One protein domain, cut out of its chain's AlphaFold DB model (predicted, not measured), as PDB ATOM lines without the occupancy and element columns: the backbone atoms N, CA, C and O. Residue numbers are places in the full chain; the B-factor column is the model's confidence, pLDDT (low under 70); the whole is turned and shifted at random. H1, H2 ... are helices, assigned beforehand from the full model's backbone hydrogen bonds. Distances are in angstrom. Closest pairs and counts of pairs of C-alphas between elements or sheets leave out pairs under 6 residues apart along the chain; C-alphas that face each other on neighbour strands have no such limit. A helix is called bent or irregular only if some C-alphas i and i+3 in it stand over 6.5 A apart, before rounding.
ATOM      1  N   SER A 287      -4.723 -48.390   7.940       56.97
ATOM      2  CA  SER A 287      -3.358 -48.303   7.437       56.97
ATOM      3  C   SER A 287      -3.238 -47.267   6.308       56.97
ATOM      4  O   SER A 287      -4.223 -46.822   5.716       56.97
ATOM      5  N   LYS A 288      -1.999 -46.915   5.947       53.41
ATOM      6  CA  LYS A 288      -1.726 -46.059   4.780       53.41
ATOM      7  C   LYS A 288      -2.265 -46.664   3.476       53.41
ATOM      8  O   LYS A 288      -2.754 -45.927   2.622       53.41
ATOM      9  N   GLU A 289      -2.183 -47.985   3.331       61.84
ATOM     10  CA  GLU A 289      -2.721 -48.688   2.162       61.84
ATOM     11  C   GLU A 289      -4.253 -48.611   2.139       61.84
ATOM     12  O   GLU A 289      -4.849 -48.429   1.083       61.84
ATOM     13  N   ASP A 290      -4.898 -48.650   3.306       64.94
ATOM     14  CA  ASP A 290      -6.357 -48.566   3.438       64.94
ATOM     15  C   ASP A 290      -6.852 -47.191   2.989       64.94
ATOM     16  O   ASP A 290      -7.813 -47.083   2.228       64.94
ATOM     17  N   GLY A 291      -6.144 -46.134   3.400       62.91
ATOM     18  CA  GLY A 291      -6.413 -44.773   2.942       62.91
ATOM     19  C   GLY A 291      -6.247 -44.608   1.431       62.91
ATOM     20  O   GLY A 291      -7.044 -43.913   0.803       62.91
ATOM     21  N   LYS A 292      -5.259 -45.285   0.829       66.44
ATOM     22  CA  LYS A 292      -5.063 -45.286  -0.627       66.44
ATOM     23  C   LYS A 292      -6.242 -45.947  -1.346       66.44
ATOM     24  O   LYS A 292      -6.740 -45.374  -2.309       66.44
ATOM     25  N   VAL A 293      -6.711 -47.096  -0.858       73.50
ATOM     26  CA  VAL A 293      -7.875 -47.799  -1.423       73.50
ATOM     27  C   VAL A 293      -9.125 -46.916  -1.371       73.50
ATOM     28  O   VAL A 293      -9.786 -46.740  -2.390       73.50
ATOM     29  N   LEU A 294      -9.408 -46.295  -0.220       72.31
ATOM     30  CA  LEU A 294     -10.549 -45.383  -0.053       72.31
ATOM     31  C   LEU A 294     -10.504 -44.215  -1.049       72.31
ATOM     32  O   LEU A 294     -11.506 -43.900  -1.688       72.31
ATOM     33  N   PHE A 295      -9.330 -43.606  -1.220       71.94
ATOM     34  CA  PHE A 295      -9.124 -42.523  -2.180       71.94
ATOM     35  C   PHE A 295      -9.326 -42.981  -3.633       71.94
ATOM     36  O   PHE A 295     -10.005 -42.310  -4.406       71.94
ATOM     37  N   GLN A 296      -8.779 -44.141  -4.008       75.31
ATOM     38  CA  GLN A 296      -8.926 -44.687  -5.360       75.31
ATOM     39  C   GLN A 296     -10.382 -45.002  -5.702       75.31
ATOM     40  O   GLN A 296     -10.825 -44.686  -6.803       75.31
ATOM     41  N   VAL A 297     -11.140 -45.582  -4.763       82.88
ATOM     42  CA  VAL A 297     -12.570 -45.836  -4.975       82.88
ATOM     43  C   VAL A 297     -13.325 -44.524  -5.179       82.88
ATOM     44  O   VAL A 297     -14.118 -44.427  -6.112       82.88
ATOM     45  N   MET A 298     -13.044 -43.492  -4.377       82.00
ATOM     46  CA  MET A 298     -13.680 -42.183  -4.559       82.00
ATOM     47  C   MET A 298     -13.379 -41.564  -5.928       82.00
ATOM     48  O   MET A 298     -14.299 -41.047  -6.556       82.00
ATOM     49  N   ASN A 299     -12.144 -41.661  -6.429       78.62
ATOM     50  CA  ASN A 299     -11.808 -41.187  -7.778       78.62
ATOM     51  C   ASN A 299     -12.593 -41.918  -8.868       78.62
ATOM     52  O   ASN A 299     -13.071 -41.283  -9.802       78.62
ATOM     53  N   HIS A 300     -12.756 -43.238  -8.743       85.06
ATOM     54  CA  HIS A 300     -13.579 -44.013  -9.675       85.06
ATOM     55  C   HIS A 300     -15.035 -43.555  -9.659       85.06
ATOM     56  O   HIS A 300     -15.600 -43.292 -10.715       85.06
ATOM     57  N   VAL A 301     -15.622 -43.385  -8.471       86.44
ATOM     58  CA  VAL A 301     -17.003 -42.894  -8.335       86.44
ATOM     59  C   VAL A 301     -17.164 -41.511  -8.965       86.44
ATOM     60  O   VAL A 301     -18.156 -41.250  -9.643       86.44
ATOM     61  N   ILE A 302     -16.182 -40.630  -8.795       83.00
ATOM     62  CA  ILE A 302     -16.212 -39.297  -9.402       83.00
ATOM     63  C   ILE A 302     -16.086 -39.379 -10.913       83.00
ATOM     64  O   ILE A 302     -16.866 -38.730 -11.595       83.00
ATOM     65  N   ALA A 303     -15.187 -40.208 -11.438       82.50
ATOM     66  CA  ALA A 303     -15.053 -40.416 -12.877       82.50
ATOM     67  C   ALA A 303     -16.332 -40.991 -13.515       82.50
ATOM     68  O   ALA A 303     -16.614 -40.710 -14.677       82.50
ATOM     69  N   TRP A 304     -17.126 -41.774 -12.772       87.56
ATOM     70  CA  TRP A 304     -18.432 -42.253 -13.245       87.56
ATOM     71  C   TRP A 304     -19.474 -41.140 -13.323       87.56
ATOM     72  O   TRP A 304     -20.305 -41.138 -14.229       87.56
ATOM     73  N   LEU A 305     -19.456 -40.222 -12.358       84.62
ATOM     74  CA  LEU A 305     -20.483 -39.193 -12.209       84.62
ATOM     75  C   LEU A 305     -20.133 -37.895 -12.940       84.62
ATOM     76  O   LEU A 305     -21.038 -37.173 -13.345       84.62
ATOM     77  N   ASN A 306     -18.848 -37.605 -13.125       82.62
ATOM     78  CA  ASN A 306     -18.326 -36.441 -13.823       82.62
ATOM     79  C   ASN A 306     -17.289 -36.883 -14.871       82.62
ATOM     80  O   ASN A 306     -16.178 -37.290 -14.538       82.62
ATOM     81  N   ALA A 307     -17.654 -36.751 -16.149       74.75
ATOM     82  CA  ALA A 307     -16.809 -37.112 -17.290       74.75
ATOM     83  C   ALA A 307     -15.600 -36.175 -17.498       74.75
ATOM     84  O   ALA A 307     -14.684 -36.514 -18.246       74.75
ATOM     85  N   THR A 308     -15.582 -35.007 -16.849       70.19
ATOM     86  CA  THR A 308     -14.490 -34.024 -16.908       70.19
ATOM     87  C   THR A 308     -14.119 -33.564 -15.491       70.19
ATOM     88  O   THR A 308     -14.448 -32.438 -15.107       70.19
ATOM     89  N   PRO A 309     -13.481 -34.427 -14.679       68.44
ATOM     90  CA  PRO A 309     -13.063 -34.065 -13.329       68.44
ATOM     91  C   PRO A 309     -11.976 -32.982 -13.354       68.44
ATOM     92  O   PRO A 309     -11.209 -32.863 -14.317       68.44
ATOM     93  N   THR A 310     -11.898 -32.186 -12.288       66.44
ATOM     94  CA  THR A 310     -10.963 -31.062 -12.198       66.44
ATOM     95  C   THR A 310      -9.531 -31.590 -12.184       66.44
ATOM     96  O   THR A 310      -9.082 -32.214 -11.224       66.44
ATOM     97  N   THR A 311      -8.775 -31.333 -13.256       60.81
ATOM     98  CA  THR A 311      -7.394 -31.816 -13.366       60.81
ATOM     99  C   THR A 311      -6.470 -30.981 -12.486       60.81
ATOM    100  O   THR A 311      -6.240 -29.794 -12.722       60.81
ATOM    101  N   ILE A 312      -5.897 -31.615 -11.469       56.53
ATOM    102  CA  ILE A 312      -4.939 -30.981 -10.570       56.53
ATOM    103  C   ILE A 312      -3.571 -30.932 -11.262       56.53
ATOM    104  O   ILE A 312      -2.820 -31.906 -11.264       56.53
ATOM    105  N   SER A 313      -3.218 -29.780 -11.827       46.25
ATOM    106  CA  SER A 313      -1.942 -29.578 -12.529       46.25
ATOM    107  C   SER A 313      -0.725 -29.497 -11.595       46.25
ATOM    108  O   SER A 313       0.383 -29.838 -12.004       46.25
ATOM    109  N   ASN A 314      -0.908 -29.101 -10.327       45.00
ATOM    110  CA  ASN A 314       0.175 -28.946  -9.350       45.00
ATOM    111  C   ASN A 314      -0.092 -29.730  -8.060       45.00
ATOM    112  O   ASN A 314      -0.877 -29.323  -7.205       45.00
ATOM    113  N   GLN A 315       0.622 -30.844  -7.857       45.59
ATOM    114  CA  GLN A 315       0.473 -31.670  -6.649       45.59
ATOM    115  C   GLN A 315       0.826 -30.929  -5.344       45.59
ATOM    116  O   GLN A 315       0.310 -31.312  -4.296       45.59
ATOM    117  N   ARG A 316       1.637 -29.862  -5.408       39.38
ATOM    118  CA  ARG A 316       2.066 -29.036  -4.261       39.38
ATOM    119  C   ARG A 316       1.124 -27.876  -3.911       39.38
ATOM    120  O   ARG A 316       1.403 -27.162  -2.957       39.38
ATOM    121  N   ASP A 317       0.044 -27.672  -4.665       39.09
ATOM    122  CA  ASP A 317      -0.936 -26.634  -4.344       39.09
ATOM    123  C   ASP A 317      -1.781 -27.051  -3.130       39.09
ATOM    124  O   ASP A 317      -2.376 -28.132  -3.119       39.09
ATOM    125  N   ASN A 318      -1.834 -26.197  -2.110       39.50
ATOM    126  CA  ASN A 318      -2.584 -26.428  -0.880       39.50
ATOM    127  C   ASN A 318      -4.064 -26.015  -0.988       39.50
ATOM    128  O   ASN A 318      -4.814 -26.347  -0.081       39.50
ATOM    129  N   ASN A 319      -4.532 -25.425  -2.098       42.69
ATOM    130  CA  ASN A 319      -5.906 -24.900  -2.247       42.69
ATOM    131  C   ASN A 319      -6.869 -25.719  -3.135       42.69
ATOM    132  O   ASN A 319      -7.938 -25.236  -3.500       42.69
ATOM    133  N   LYS A 320      -6.535 -26.953  -3.508       47.41
ATOM    134  CA  LYS A 320      -7.405 -27.816  -4.320       47.41
ATOM    135  C   LYS A 320      -8.725 -28.137  -3.598       47.41
ATOM    136  O   LYS A 320      -8.707 -28.428  -2.402       47.41
ATOM    137  N   PRO A 321      -9.851 -28.144  -4.319       54.69
ATOM    138  CA  PRO A 321     -11.151 -28.480  -3.754       54.69
ATOM    139  C   PRO A 321     -11.223 -29.958  -3.317       54.69
ATOM    140  O   PRO A 321     -10.444 -30.793  -3.796       54.69
ATOM    141  N   PRO A 322     -12.147 -30.325  -2.406       61.44
ATOM    142  CA  PRO A 322     -12.381 -31.726  -2.073       61.44
ATOM    143  C   PRO A 322     -12.893 -32.474  -3.309       61.44
ATOM    144  O   PRO A 322     -13.672 -31.927  -4.075       61.44
ATOM    145  N   LEU A 323     -12.524 -33.748  -3.467       67.12
ATOM    146  CA  LEU A 323     -12.908 -34.599  -4.599       67.12
ATOM    147  C   LEU A 323     -14.423 -34.568  -4.878       67.12
ATOM    148  O   LEU A 323     -14.853 -34.487  -6.021       67.12
ATOM    149  N   ARG A 324     -15.251 -34.551  -3.827       73.06
ATOM    150  CA  ARG A 324     -16.713 -34.466  -3.966       73.06
ATOM    151  C   ARG A 324     -17.219 -33.147  -4.567       73.06
ATOM    152  O   ARG A 324     -18.353 -33.106  -5.025       73.06
ATOM    153  N   ALA A 325     -16.424 -32.074  -4.559       74.75
ATOM    154  CA  ALA A 325     -16.802 -30.809  -5.188       74.75
ATOM    155  C   ALA A 325     -17.059 -30.998  -6.689       74.75
ATOM    156  O   ALA A 325     -17.996 -30.412  -7.225       74.75
ATOM    157  N   ASP A 326     -16.309 -31.900  -7.328       75.81
ATOM    158  CA  ASP A 326     -16.441 -32.210  -8.753       75.81
ATOM    159  C   ASP A 326     -17.764 -32.907  -9.106       75.81
ATOM    160  O   ASP A 326     -18.125 -32.957 -10.279       75.81
ATOM    161  N   ILE A 327     -18.502 -33.427  -8.120       82.81
ATOM    162  CA  ILE A 327     -19.820 -34.049  -8.325       82.81
ATOM    163  C   ILE A 327     -20.972 -33.201  -7.774       82.81
ATOM    164  O   ILE A 327     -22.129 -33.562  -7.942       82.81
ATOM    165  N   VAL A 328     -20.710 -32.048  -7.149       84.44
ATOM    166  CA  VAL A 328     -21.791 -31.175  -6.648       84.44
ATOM    167  C   VAL A 328     -22.715 -30.760  -7.793       84.44
ATOM    168  O   VAL A 328     -23.932 -30.883  -7.681       84.44
ATOM    169  N   GLY A 329     -22.147 -30.346  -8.930       83.12
ATOM    170  CA  GLY A 329     -22.934 -29.930 -10.094       83.12
ATOM    171  C   GLY A 329     -23.785 -31.051 -10.702       83.12
ATOM    172  O   GLY A 329     -24.858 -30.785 -11.243       83.12
ATOM    173  N   THR A 330     -23.354 -32.308 -10.585       85.81
ATOM    174  CA  THR A 330     -24.092 -33.462 -11.124       85.81
ATOM    175  C   THR A 330     -25.249 -33.866 -10.208       85.81
ATOM    176  O   THR A 330     -26.242 -34.425 -10.675       85.81
ATOM    177  N   LEU A 331     -25.190 -33.477  -8.930       88.06
ATOM    178  CA  LEU A 331     -26.226 -33.690  -7.916       88.06
ATOM    179  C   LEU A 331     -27.255 -32.547  -7.826       88.06
ATOM    180  O   LEU A 331     -28.089 -32.542  -6.926       88.06
ATOM    181  N   ASN A 332     -27.268 -31.609  -8.781       86.44
ATOM    182  CA  ASN A 332     -28.260 -30.520  -8.840       86.44
ATOM    183  C   ASN A 332     -29.720 -30.994  -8.950       86.44
ATOM    184  O   ASN A 332     -30.642 -30.225  -8.693       86.44
ATOM    185  N   HIS A 333     -29.937 -32.247  -9.347       86.62
ATOM    186  CA  HIS A 333     -31.260 -32.856  -9.428       86.62
ATOM    187  C   HIS A 333     -31.763 -33.398  -8.076       86.62
ATOM    188  O   HIS A 333     -32.938 -33.744  -7.974       86.62
ATOM    189  N   CYS A 334     -30.903 -33.492  -7.052       86.88
ATOM    190  CA  CYS A 334     -31.291 -33.951  -5.722       86.88
ATOM    191  C   CYS A 334     -32.143 -32.896  -5.011       86.88
ATOM    192  O   CYS A 334     -31.788 -31.718  -4.942       86.88
ATOM    193  N   SER A 335     -33.253 -33.337  -4.431       87.81
ATOM    194  CA  SER A 335     -34.149 -32.504  -3.635       87.81
ATOM    195  C   SER A 335     -33.810 -32.562  -2.141       87.81
ATOM    196  O   SER A 335     -33.177 -33.502  -1.657       87.81
ATOM    197  N   ASP A 336     -34.318 -31.597  -1.367       85.12
ATOM    198  CA  ASP A 336     -34.221 -31.609   0.103       85.12
ATOM    199  C   ASP A 336     -34.811 -32.887   0.713       85.12
ATOM    200  O   ASP A 336     -34.392 -33.335   1.783       85.12
ATOM    201  N   ARG A 337     -35.800 -33.487   0.039       87.25
ATOM    202  CA  ARG A 337     -36.391 -34.758   0.453       87.25
ATOM    203  C   ARG A 337     -35.374 -35.893   0.344       87.25
ATOM    204  O   ARG A 337     -35.276 -36.678   1.285       87.25
ATOM    205  N   ASP A 338     -34.621 -35.952  -0.751       87.25
ATOM    206  CA  ASP A 338     -33.621 -36.999  -0.991       87.25
ATOM    207  C   ASP A 338     -32.490 -36.917   0.037       87.25
ATOM    208  O   ASP A 338     -32.099 -37.929   0.619       87.25
ATOM    209  N   VAL A 339     -32.032 -35.695   0.338       85.19
ATOM    210  CA  VAL A 339     -31.034 -35.437   1.386       85.19
ATOM    211  C   VAL A 339     -31.540 -35.938   2.737       85.19
ATOM    212  O   VAL A 339     -30.880 -36.762   3.363       85.19
ATOM    213  N   ARG A 340     -32.744 -35.539   3.164       83.19
ATOM    214  CA  ARG A 340     -33.316 -35.973   4.454       83.19
ATOM    215  C   ARG A 340     -33.524 -37.485   4.543       83.19
ATOM    216  O   ARG A 340     -33.392 -38.072   5.618       83.19
ATOM    217  N   GLU A 341     -33.901 -38.126   3.440       85.69
ATOM    218  CA  GLU A 341     -34.065 -39.577   3.393       85.69
ATOM    219  C   GLU A 341     -32.716 -40.293   3.544       85.69
ATOM    220  O   GLU A 341     -32.600 -41.227   4.346       85.69
ATOM    221  N   ALA A 342     -31.680 -39.808   2.854       84.25
ATOM    222  CA  ALA A 342     -30.317 -40.300   2.994       84.25
ATOM    223  C   ALA A 342     -29.759 -40.065   4.409       84.25
ATOM    224  O   ALA A 342     -29.222 -40.996   5.007       84.25
ATOM    225  N   GLU A 343     -29.970 -38.891   5.005       80.50
ATOM    226  CA  GLU A 343     -29.611 -38.595   6.399       80.50
ATOM    227  C   GLU A 343     -30.248 -39.570   7.385       80.50
ATOM    228  O   GLU A 343     -29.577 -40.143   8.247       80.50
ATOM    229  N   LYS A 344     -31.553 -39.823   7.235       80.19
ATOM    230  CA  LYS A 344     -32.283 -40.770   8.081       80.19
ATOM    231  C   LYS A 344     -31.739 -42.190   7.937       80.19
ATOM    232  O   LYS A 344     -31.629 -42.907   8.937       80.19
ATOM    233  N   ARG A 345     -31.433 -42.604   6.705       80.88
ATOM    234  CA  ARG A 345     -30.904 -43.936   6.391       80.88
ATOM    235  C   ARG A 345     -29.497 -44.130   6.950       80.88
ATOM    236  O   ARG A 345     -29.244 -45.151   7.583       80.88
ATOM    237  N   LEU A 346     -28.624 -43.142   6.766       74.31
ATOM    238  CA  LEU A 346     -27.233 -43.169   7.221       74.31
ATOM    239  C   LEU A 346     -27.093 -42.832   8.716       74.31
ATOM    240  O   LEU A 346     -26.079 -43.152   9.330       74.31
ATOM    241  N   GLY A 347     -28.124 -42.243   9.329       67.62
ATOM    242  CA  GLY A 347     -28.103 -41.820  10.730       67.62
ATOM    243  C   GLY A 347     -27.176 -40.631  10.970       67.62
ATOM    244  O   GLY A 347     -26.571 -40.540  12.034       67.62
ATOM    245  N   ILE A 348     -27.047 -39.758   9.973       67.38
ATOM    246  CA  ILE A 348     -26.136 -38.617   9.954       67.38
ATOM    247  C   ILE A 348     -26.939 -37.369   9.662       67.38
ATOM    248  O   ILE A 348     -27.772 -37.382   8.765       67.38
ATOM    249  N   PHE A 349     -26.624 -36.290  10.366       64.88
ATOM    250  CA  PHE A 349     -27.209 -34.978  10.131       64.88
ATOM    251  C   PHE A 349     -26.123 -34.054   9.575       64.88
ATOM    252  O   PHE A 349     -25.226 -33.622  10.299       64.88
ATOM    253  N   VAL A 350     -26.165 -33.829   8.264       62.00
ATOM    254  CA  VAL A 350     -25.293 -32.896   7.528       62.00
ATOM    255  C   VAL A 350     -26.024 -31.573   7.284       62.00
ATOM    256  O   VAL A 350     -25.399 -30.518   7.190       62.00
ATOM    257  N   TRP A 351     -27.351 -31.637   7.197       48.62
ATOM    258  CA  TRP A 351     -28.276 -30.570   6.875       48.62
ATOM    259  C   TRP A 351     -29.064 -30.173   8.131       48.62
ATOM    260  O   TRP A 351     -29.880 -30.933   8.653       48.62
ATOM    261  N   GLU A 352     -28.825 -28.960   8.634       49.19
ATOM    262  CA  GLU A 352     -29.563 -28.388   9.766       49.19
ATOM    263  C   GLU A 352     -30.397 -27.184   9.283       49.19
ATOM    264  O   GLU A 352     -29.829 -26.184   8.823       49.19
ATOM    265  N   PRO A 353     -31.742 -27.234   9.359       36.59
ATOM    266  CA  PRO A 353     -32.579 -26.122   8.926       36.59
ATOM    267  C   PRO A 353     -32.355 -24.907   9.836       36.59
ATOM    268  O   PRO A 353     -32.762 -24.901  10.995       36.59
ATOM    269  N   GLY A 354     -31.701 -23.873   9.295       42.97
ATOM    270  CA  GLY A 354     -31.416 -22.609   9.985       42.97
ATOM    271  C   GLY A 354     -29.930 -22.273  10.142       42.97
ATOM    272  O   GLY A 354     -29.612 -21.190  10.630       42.97
ATOM    273  N   HIS A 355     -29.009 -23.153   9.738       41.62
ATOM    274  CA  HIS A 355     -27.567 -22.873   9.669       41.62
ATOM    275  C   HIS A 355     -27.087 -23.056   8.220       41.62
ATOM    276  O   HIS A 355     -26.517 -24.076   7.845       41.62
ATOM    277  N   HIS A 356     -27.378 -22.061   7.377       44.25
ATOM    278  CA  HIS A 356     -27.044 -22.051   5.951       44.25
ATOM    279  C   HIS A 356     -25.528 -21.978   5.718       44.25
ATOM    280  O   HIS A 356     -24.964 -20.888   5.672       44.25
ATOM    281  N   TYR A 357     -24.878 -23.128   5.532       48.78
ATOM    282  CA  TYR A 357     -23.517 -23.186   4.981       48.78
ATOM    283  C   TYR A 357     -23.351 -24.190   3.831       48.78
ATOM    284  O   TYR A 357     -22.275 -24.225   3.244       48.78
ATOM    285  N   SER A 358     -24.382 -24.970   3.477       58.53
ATOM    286  CA  SER A 358     -24.341 -25.870   2.319       58.53
ATOM    287  C   SER A 358     -25.644 -25.872   1.514       58.53
ATOM    288  O   SER A 358     -26.743 -25.859   2.074       58.53
ATOM    289  N   SER A 359     -25.523 -25.869   0.189       78.56
ATOM    290  CA  SER A 359     -26.636 -26.082  -0.742       78.56
ATOM    291  C   SER A 359     -27.085 -27.554  -0.742       78.56
ATOM    292  O   SER A 359     -26.335 -28.451  -0.348       78.56
ATOM    293  N   THR A 360     -28.311 -27.842  -1.185       83.06
ATOM    294  CA  THR A 360     -28.845 -29.219  -1.275       83.06
ATOM    295  C   THR A 360     -27.918 -30.176  -2.049       83.06
ATOM    296  O   THR A 360     -27.644 -31.266  -1.540       83.06
ATOM    297  N   PRO A 361     -27.338 -29.787  -3.204       83.81
ATOM    298  CA  PRO A 361     -26.373 -30.621  -3.925       83.81
ATOM    299  C   PRO A 361     -25.061 -30.840  -3.156       83.81
ATOM    300  O   PRO A 361     -24.474 -31.921  -3.207       83.81
ATOM    301  N   GLU A 362     -24.608 -29.849  -2.384       81.19
ATOM    302  CA  GLU A 362     -23.435 -29.999  -1.516       81.19
ATOM    303  C   GLU A 362     -23.703 -30.994  -0.384       81.19
ATOM    304  O   GLU A 362     -22.868 -31.866  -0.138       81.19
ATOM    305  N   ALA A 363     -24.867 -30.924   0.265       79.19
ATOM    306  CA  ALA A 363     -25.269 -31.895   1.281       79.19
ATOM    307  C   ALA A 363     -25.382 -33.313   0.693       79.19
ATOM    308  O   ALA A 363     -24.843 -34.263   1.268       79.19
ATOM    309  N   ALA A 364     -25.986 -33.452  -0.492       85.12
ATOM    310  CA  ALA A 364     -26.050 -34.720  -1.217       85.12
ATOM    311  C   ALA A 364     -24.647 -35.279  -1.524       85.12
ATOM    312  O   ALA A 364     -24.405 -36.470  -1.328       85.12
ATOM    313  N   SER A 365     -23.692 -34.424  -1.919       84.00
ATOM    314  CA  SER A 365     -22.305 -34.839  -2.187       84.00
ATOM    315  C   SER A 365     -21.600 -35.408  -0.949       84.00
ATOM    316  O   SER A 365     -20.820 -36.354  -1.060       84.00
ATOM    317  N   ILE A 366     -21.887 -34.860   0.238       76.50
ATOM    318  CA  ILE A 366     -21.321 -35.323   1.514       76.50
ATOM    319  C   ILE A 366     -21.912 -36.681   1.889       76.50
ATOM    320  O   ILE A 366     -21.173 -37.586   2.277       76.50
ATOM    321  N   LEU A 367     -23.231 -36.839   1.757       81.50
ATOM    322  CA  LEU A 367     -23.920 -38.088   2.089       81.50
ATOM    323  C   LEU A 367     -23.498 -39.227   1.157       81.50
ATOM    324  O   LEU A 367     -23.213 -40.324   1.635       81.50
ATOM    325  N   LEU A 368     -23.367 -38.955  -0.144       85.25
ATOM    326  CA  LEU A 368     -22.866 -39.932  -1.110       85.25
ATOM    327  C   LEU A 368     -21.418 -40.333  -0.807       85.25
ATOM    328  O   LEU A 368     -21.092 -41.519  -0.804       85.25
ATOM    329  N   GLN A 369     -20.551 -39.360  -0.505       81.50
ATOM    330  CA  GLN A 369     -19.184 -39.651  -0.079       81.50
ATOM    331  C   GLN A 369     -19.172 -40.534   1.174       81.50
ATOM    332  O   GLN A 369     -18.415 -41.503   1.225       81.50
ATOM    333  N   TYR A 370     -19.997 -40.216   2.174       78.50
ATOM    334  CA  TYR A 370     -20.087 -41.017   3.389       78.50
ATOM    335  C   TYR A 370     -20.487 -42.454   3.071       78.50
ATOM    336  O   TYR A 370     -19.841 -43.389   3.534       78.50
ATOM    337  N   GLU A 371     -21.531 -42.632   2.271       85.88
ATOM    338  CA  GLU A 371     -22.066 -43.944   1.938       85.88
ATOM    339  C   GLU A 371     -21.051 -44.818   1.199       85.88
ATOM    340  O   GLU A 371     -20.854 -45.978   1.564       85.88
ATOM    341  N   VAL A 372     -20.352 -44.252   0.212       85.00
ATOM    342  CA  VAL A 372     -19.291 -44.959  -0.516       85.00
ATOM    343  C   VAL A 372     -18.160 -45.351   0.431       85.00
ATOM    344  O   VAL A 372     -17.729 -46.503   0.436       85.00
ATOM    345  N   LEU A 373     -17.670 -44.415   1.247       81.50
ATOM    346  CA  LEU A 373     -16.539 -44.680   2.135       81.50
ATOM    347  C   LEU A 373     -16.891 -45.679   3.240       81.50
ATOM    348  O   LEU A 373     -16.075 -46.551   3.540       81.50
ATOM    349  N   ASP A 374     -18.091 -45.598   3.811       79.94
ATOM    350  CA  ASP A 374     -18.564 -46.567   4.799       79.94
ATOM    351  C   ASP A 374     -18.710 -47.958   4.170       79.94
ATOM    352  O   ASP A 374     -18.225 -48.942   4.731       79.94
ATOM    353  N   PHE A 375     -19.258 -48.047   2.952       85.94
ATOM    354  CA  PHE A 375     -19.335 -49.307   2.214       85.94
ATOM    355  C   PHE A 375     -17.948 -49.919   1.976       85.94
ATOM    356  O   PHE A 375     -17.735 -51.099   2.265       85.94
ATOM    357  N   VAL A 376     -16.979 -49.128   1.505       84.19
ATOM    358  CA  VAL A 376     -15.603 -49.600   1.271       84.19
ATOM    359  C   VAL A 376     -14.948 -50.053   2.572       84.19
ATOM    360  O   VAL A 376     -14.256 -51.065   2.589       84.19
ATOM    361  N   LEU A 377     -15.185 -49.349   3.679       77.88
ATOM    362  CA  LEU A 377     -14.665 -49.739   4.989       77.88
ATOM    363  C   LEU A 377     -15.256 -51.053   5.495       77.88
ATOM    364  O   LEU A 377     -14.546 -51.837   6.127       77.88
ATOM    365  N   GLN A 378     -16.534 -51.311   5.220       82.50
ATOM    366  CA  GLN A 378     -17.177 -52.583   5.546       82.50
ATOM    367  C   GLN A 378     -16.614 -53.750   4.717       82.50
ATOM    368  O   GLN A 378     -16.542 -54.865   5.227       82.50
ATOM    369  N   HIS A 379     -16.148 -53.479   3.494       87.00
ATOM    370  CA  HIS A 379     -15.701 -54.482   2.518       87.00
ATOM    371  C   HIS A 379     -14.214 -54.332   2.160       87.00
ATOM    372  O   HIS A 379     -13.771 -54.688   1.069       87.00
ATOM    373  N   LEU A 380     -13.409 -53.792   3.080       83.06
ATOM    374  CA  LEU A 380     -12.032 -53.383   2.786       83.06
ATOM    375  C   LEU A 380     -11.148 -54.553   2.318       83.06
ATOM    376  O   LEU A 380     -10.216 -54.354   1.543       83.06
ATOM    377  N   GLY A 381     -11.434 -55.771   2.789       85.50
ATOM    378  CA  GLY A 381     -10.756 -56.988   2.336       85.50
ATOM    379  C   GLY A 381     -10.957 -57.252   0.842       85.50
ATOM    380  O   GLY A 381      -9.992 -57.562   0.144       85.50
ATOM    381  N   ASP A 382     -12.172 -57.037   0.340       90.50
ATOM    382  CA  ASP A 382     -12.537 -57.279  -1.057       90.50
ATOM    383  C   ASP A 382     -11.869 -56.257  -1.980       90.50
ATOM    384  O   ASP A 382     -11.273 -56.618  -2.997       90.50
ATOM    385  N   PHE A 383     -11.860 -54.983  -1.576       86.88
ATOM    386  CA  PHE A 383     -11.193 -53.910  -2.324       86.88
ATOM    387  C   PHE A 383      -9.663 -54.022  -2.336       86.88
ATOM    388  O   PHE A 383      -9.006 -53.465  -3.215       86.88
ATOM    389  N   LYS A 384      -9.083 -54.762  -1.387       85.19
ATOM    390  CA  LYS A 384      -7.650 -55.084  -1.353       85.19
ATOM    391  C   LYS A 384      -7.286 -56.337  -2.143       85.19
ATOM    392  O   LYS A 384      -6.096 -56.635  -2.268       85.19
ATOM    393  N   SER A 385      -8.269 -57.079  -2.652       91.25
ATOM    394  CA  SER A 385      -7.997 -58.266  -3.455       91.25
ATOM    395  C   SER A 385      -7.163 -57.901  -4.697       91.25
ATOM    396  O   SER A 385      -7.331 -56.812  -5.257       91.25
ATOM    397  N   PRO A 386      -6.253 -58.780  -5.160       86.00
ATOM    398  CA  PRO A 386      -5.366 -58.465  -6.282       86.00
ATOM    399  C   PRO A 386      -6.109 -58.070  -7.565       86.00
ATOM    400  O   PRO A 386      -5.663 -57.180  -8.286       86.00
ATOM    401  N   SER A 387      -7.259 -58.694  -7.829       84.94
ATOM    402  CA  SER A 387      -8.103 -58.413  -8.994       84.94
ATOM    403  C   SER A 387      -8.724 -57.016  -8.941       84.94
ATOM    404  O   SER A 387      -8.668 -56.288  -9.930       84.94
ATOM    405  N   VAL A 388      -9.267 -56.610  -7.789       86.38
ATOM    406  CA  VAL A 388      -9.868 -55.277  -7.616       86.38
ATOM    407  C   VAL A 388      -8.794 -54.195  -7.560       86.38
ATOM    408  O   VAL A 388      -8.971 -53.123  -8.135       86.38
ATOM    409  N   LYS A 389      -7.640 -54.480  -6.952       83.06
ATOM    410  CA  LYS A 389      -6.519 -53.536  -6.883       83.06
ATOM    411  C   LYS A 389      -6.045 -53.093  -8.269       83.06
ATOM    412  O   LYS A 389      -5.857 -51.899  -8.484       83.06
ATOM    413  N   LEU A 390      -5.906 -54.032  -9.210       83.56
ATOM    414  CA  LEU A 390      -5.517 -53.727 -10.592       83.56
ATOM    415  C   LEU A 390      -6.523 -52.801 -11.286       83.56
ATOM    416  O   LEU A 390      -6.118 -51.903 -12.016       83.56
ATOM    417  N   TYR A 391      -7.818 -52.984 -11.027       85.94
ATOM    418  CA  TYR A 391      -8.864 -52.096 -11.535       85.94
ATOM    419  C   TYR A 391      -8.803 -50.704 -10.879       85.94
ATOM    420  O   TYR A 391      -8.865 -49.680 -11.557       85.94
ATOM    421  N   LEU A 392      -8.605 -50.640  -9.560       82.50
ATOM    422  CA  LEU A 392      -8.486 -49.372  -8.831       82.50
ATOM    423  C   LEU A 392      -7.276 -48.535  -9.274       82.50
ATOM    424  O   LEU A 392      -7.318 -47.308  -9.209       82.50
ATOM    425  N   GLU A 393      -6.214 -49.171  -9.761       80.88
ATOM    426  CA  GLU A 393      -5.032 -48.495 -10.306       80.88
ATOM    427  C   GLU A 393      -5.244 -47.896 -11.707       80.88
ATOM    428  O   GLU A 393      -4.464 -47.031 -12.106       80.88
ATOM    429  N   GLN A 394      -6.308 -48.293 -12.415       77.88
ATOM    430  CA  GLN A 394      -6.670 -47.782 -13.745       77.88
ATOM    431  C   GLN A 394      -7.511 -46.495 -13.702       77.88
ATOM    432  O   GLN A 394      -7.828 -45.949 -14.757       77.88
TER     433      GLN A 394
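What this domain is: This is residues 287 to 394 of the 397 residues of an uncharacterized protein of Gibberella nygamai (UniProt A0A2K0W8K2). Two long helices, H1 and H4, cross steeply, and the short H2 bridges between the last residues of H1 and the first part of H4. H3 packs side by side with H4 away from H1, while H5 and H6 fold back at the other end, where H6 packs on H1; residues 313 to 319 stick out as a loop. The printed part has 108 residues with six named helices, H1 to H6 in order along the chain, and no named strand, and its class is all helix. It is only just compact, close to loose, with a radius of gyration of the C-alphas of 15.2 A, and it spans 45 by 33 by 24 A.

How they stand to each other: Start with H1, residues 288 to 305, a hub that touches three helices. With its residues 302 to 305 alone it touches H2, residues 325 to 331; the closest C-alphas, of Ile 302 and Ile 327, are 6.5 A apart. Look next at H3, residues 336 to 346, and H4, residues 360 to 378: they touch at a shallow tilt of 21 degrees, the same way, with the C-alphas of Val 339 and Ala 364 closest at 5.7 A. H4, the other hub, touches H2 with its residues 361 to 365 alone; the closest C-alphas are those of Leu 331 and Pro 361, 5.0 A apart, and the lines are only just about perpendicular at 70.1 degrees. H1 touches H4 at a steep tilt of 45 degrees, opposite ways, with the C-alphas of Leu 294 and Leu 373 closest at 6.4 A. H5, residues 380 to 383, is close to H1 but not clearly touching, with the C-alphas of Val 293 and Phe 383 closest at 7.0 A. H6, residues 386 to 392, touches H1, and the C-alphas of Gln 296 and Leu 392 are closest at 5.8 A. H1 and H3 are apart, and so are H4 and H6. Every O i to N i+4 pair is within hydrogen-bond range in H1, H3 and H4; H6 has 2 of 3, H2 has 1 of 3 beside 3 of 4 O i to N i+3 pairs, and H5 is too short for an O i to N i+4 pair.

Where its parts are: Find C-alpha 288 at (-1.726, -46.059, 4.780); from there H1 runs 26.2 A to Leu 305. H2 covers 10.2 A and is irregular, with C-alphas 326 and 329 7.0 A apart. H3 covers 15.3 A. Find C-alpha 360 at (-28.845, -29.219, -1.275), where H4 begins its 27.0 A. H5 covers 5.2 A and H6 9.9 A, ending at C-alpha 392, (-8.486, -49.372, -8.831).

The domain as a whole: The two C-alphas farthest apart, of Gly 354 and Pro 386, are 47.2 A apart. The printed part has no cut. The links H1 to H2 and H3 to H4 are long, with 19 and 13 residues. The mean pLDDT of the printed part is 73.7, and residues 287 to 292, 309 to 323 and 347 to 358 are under 70.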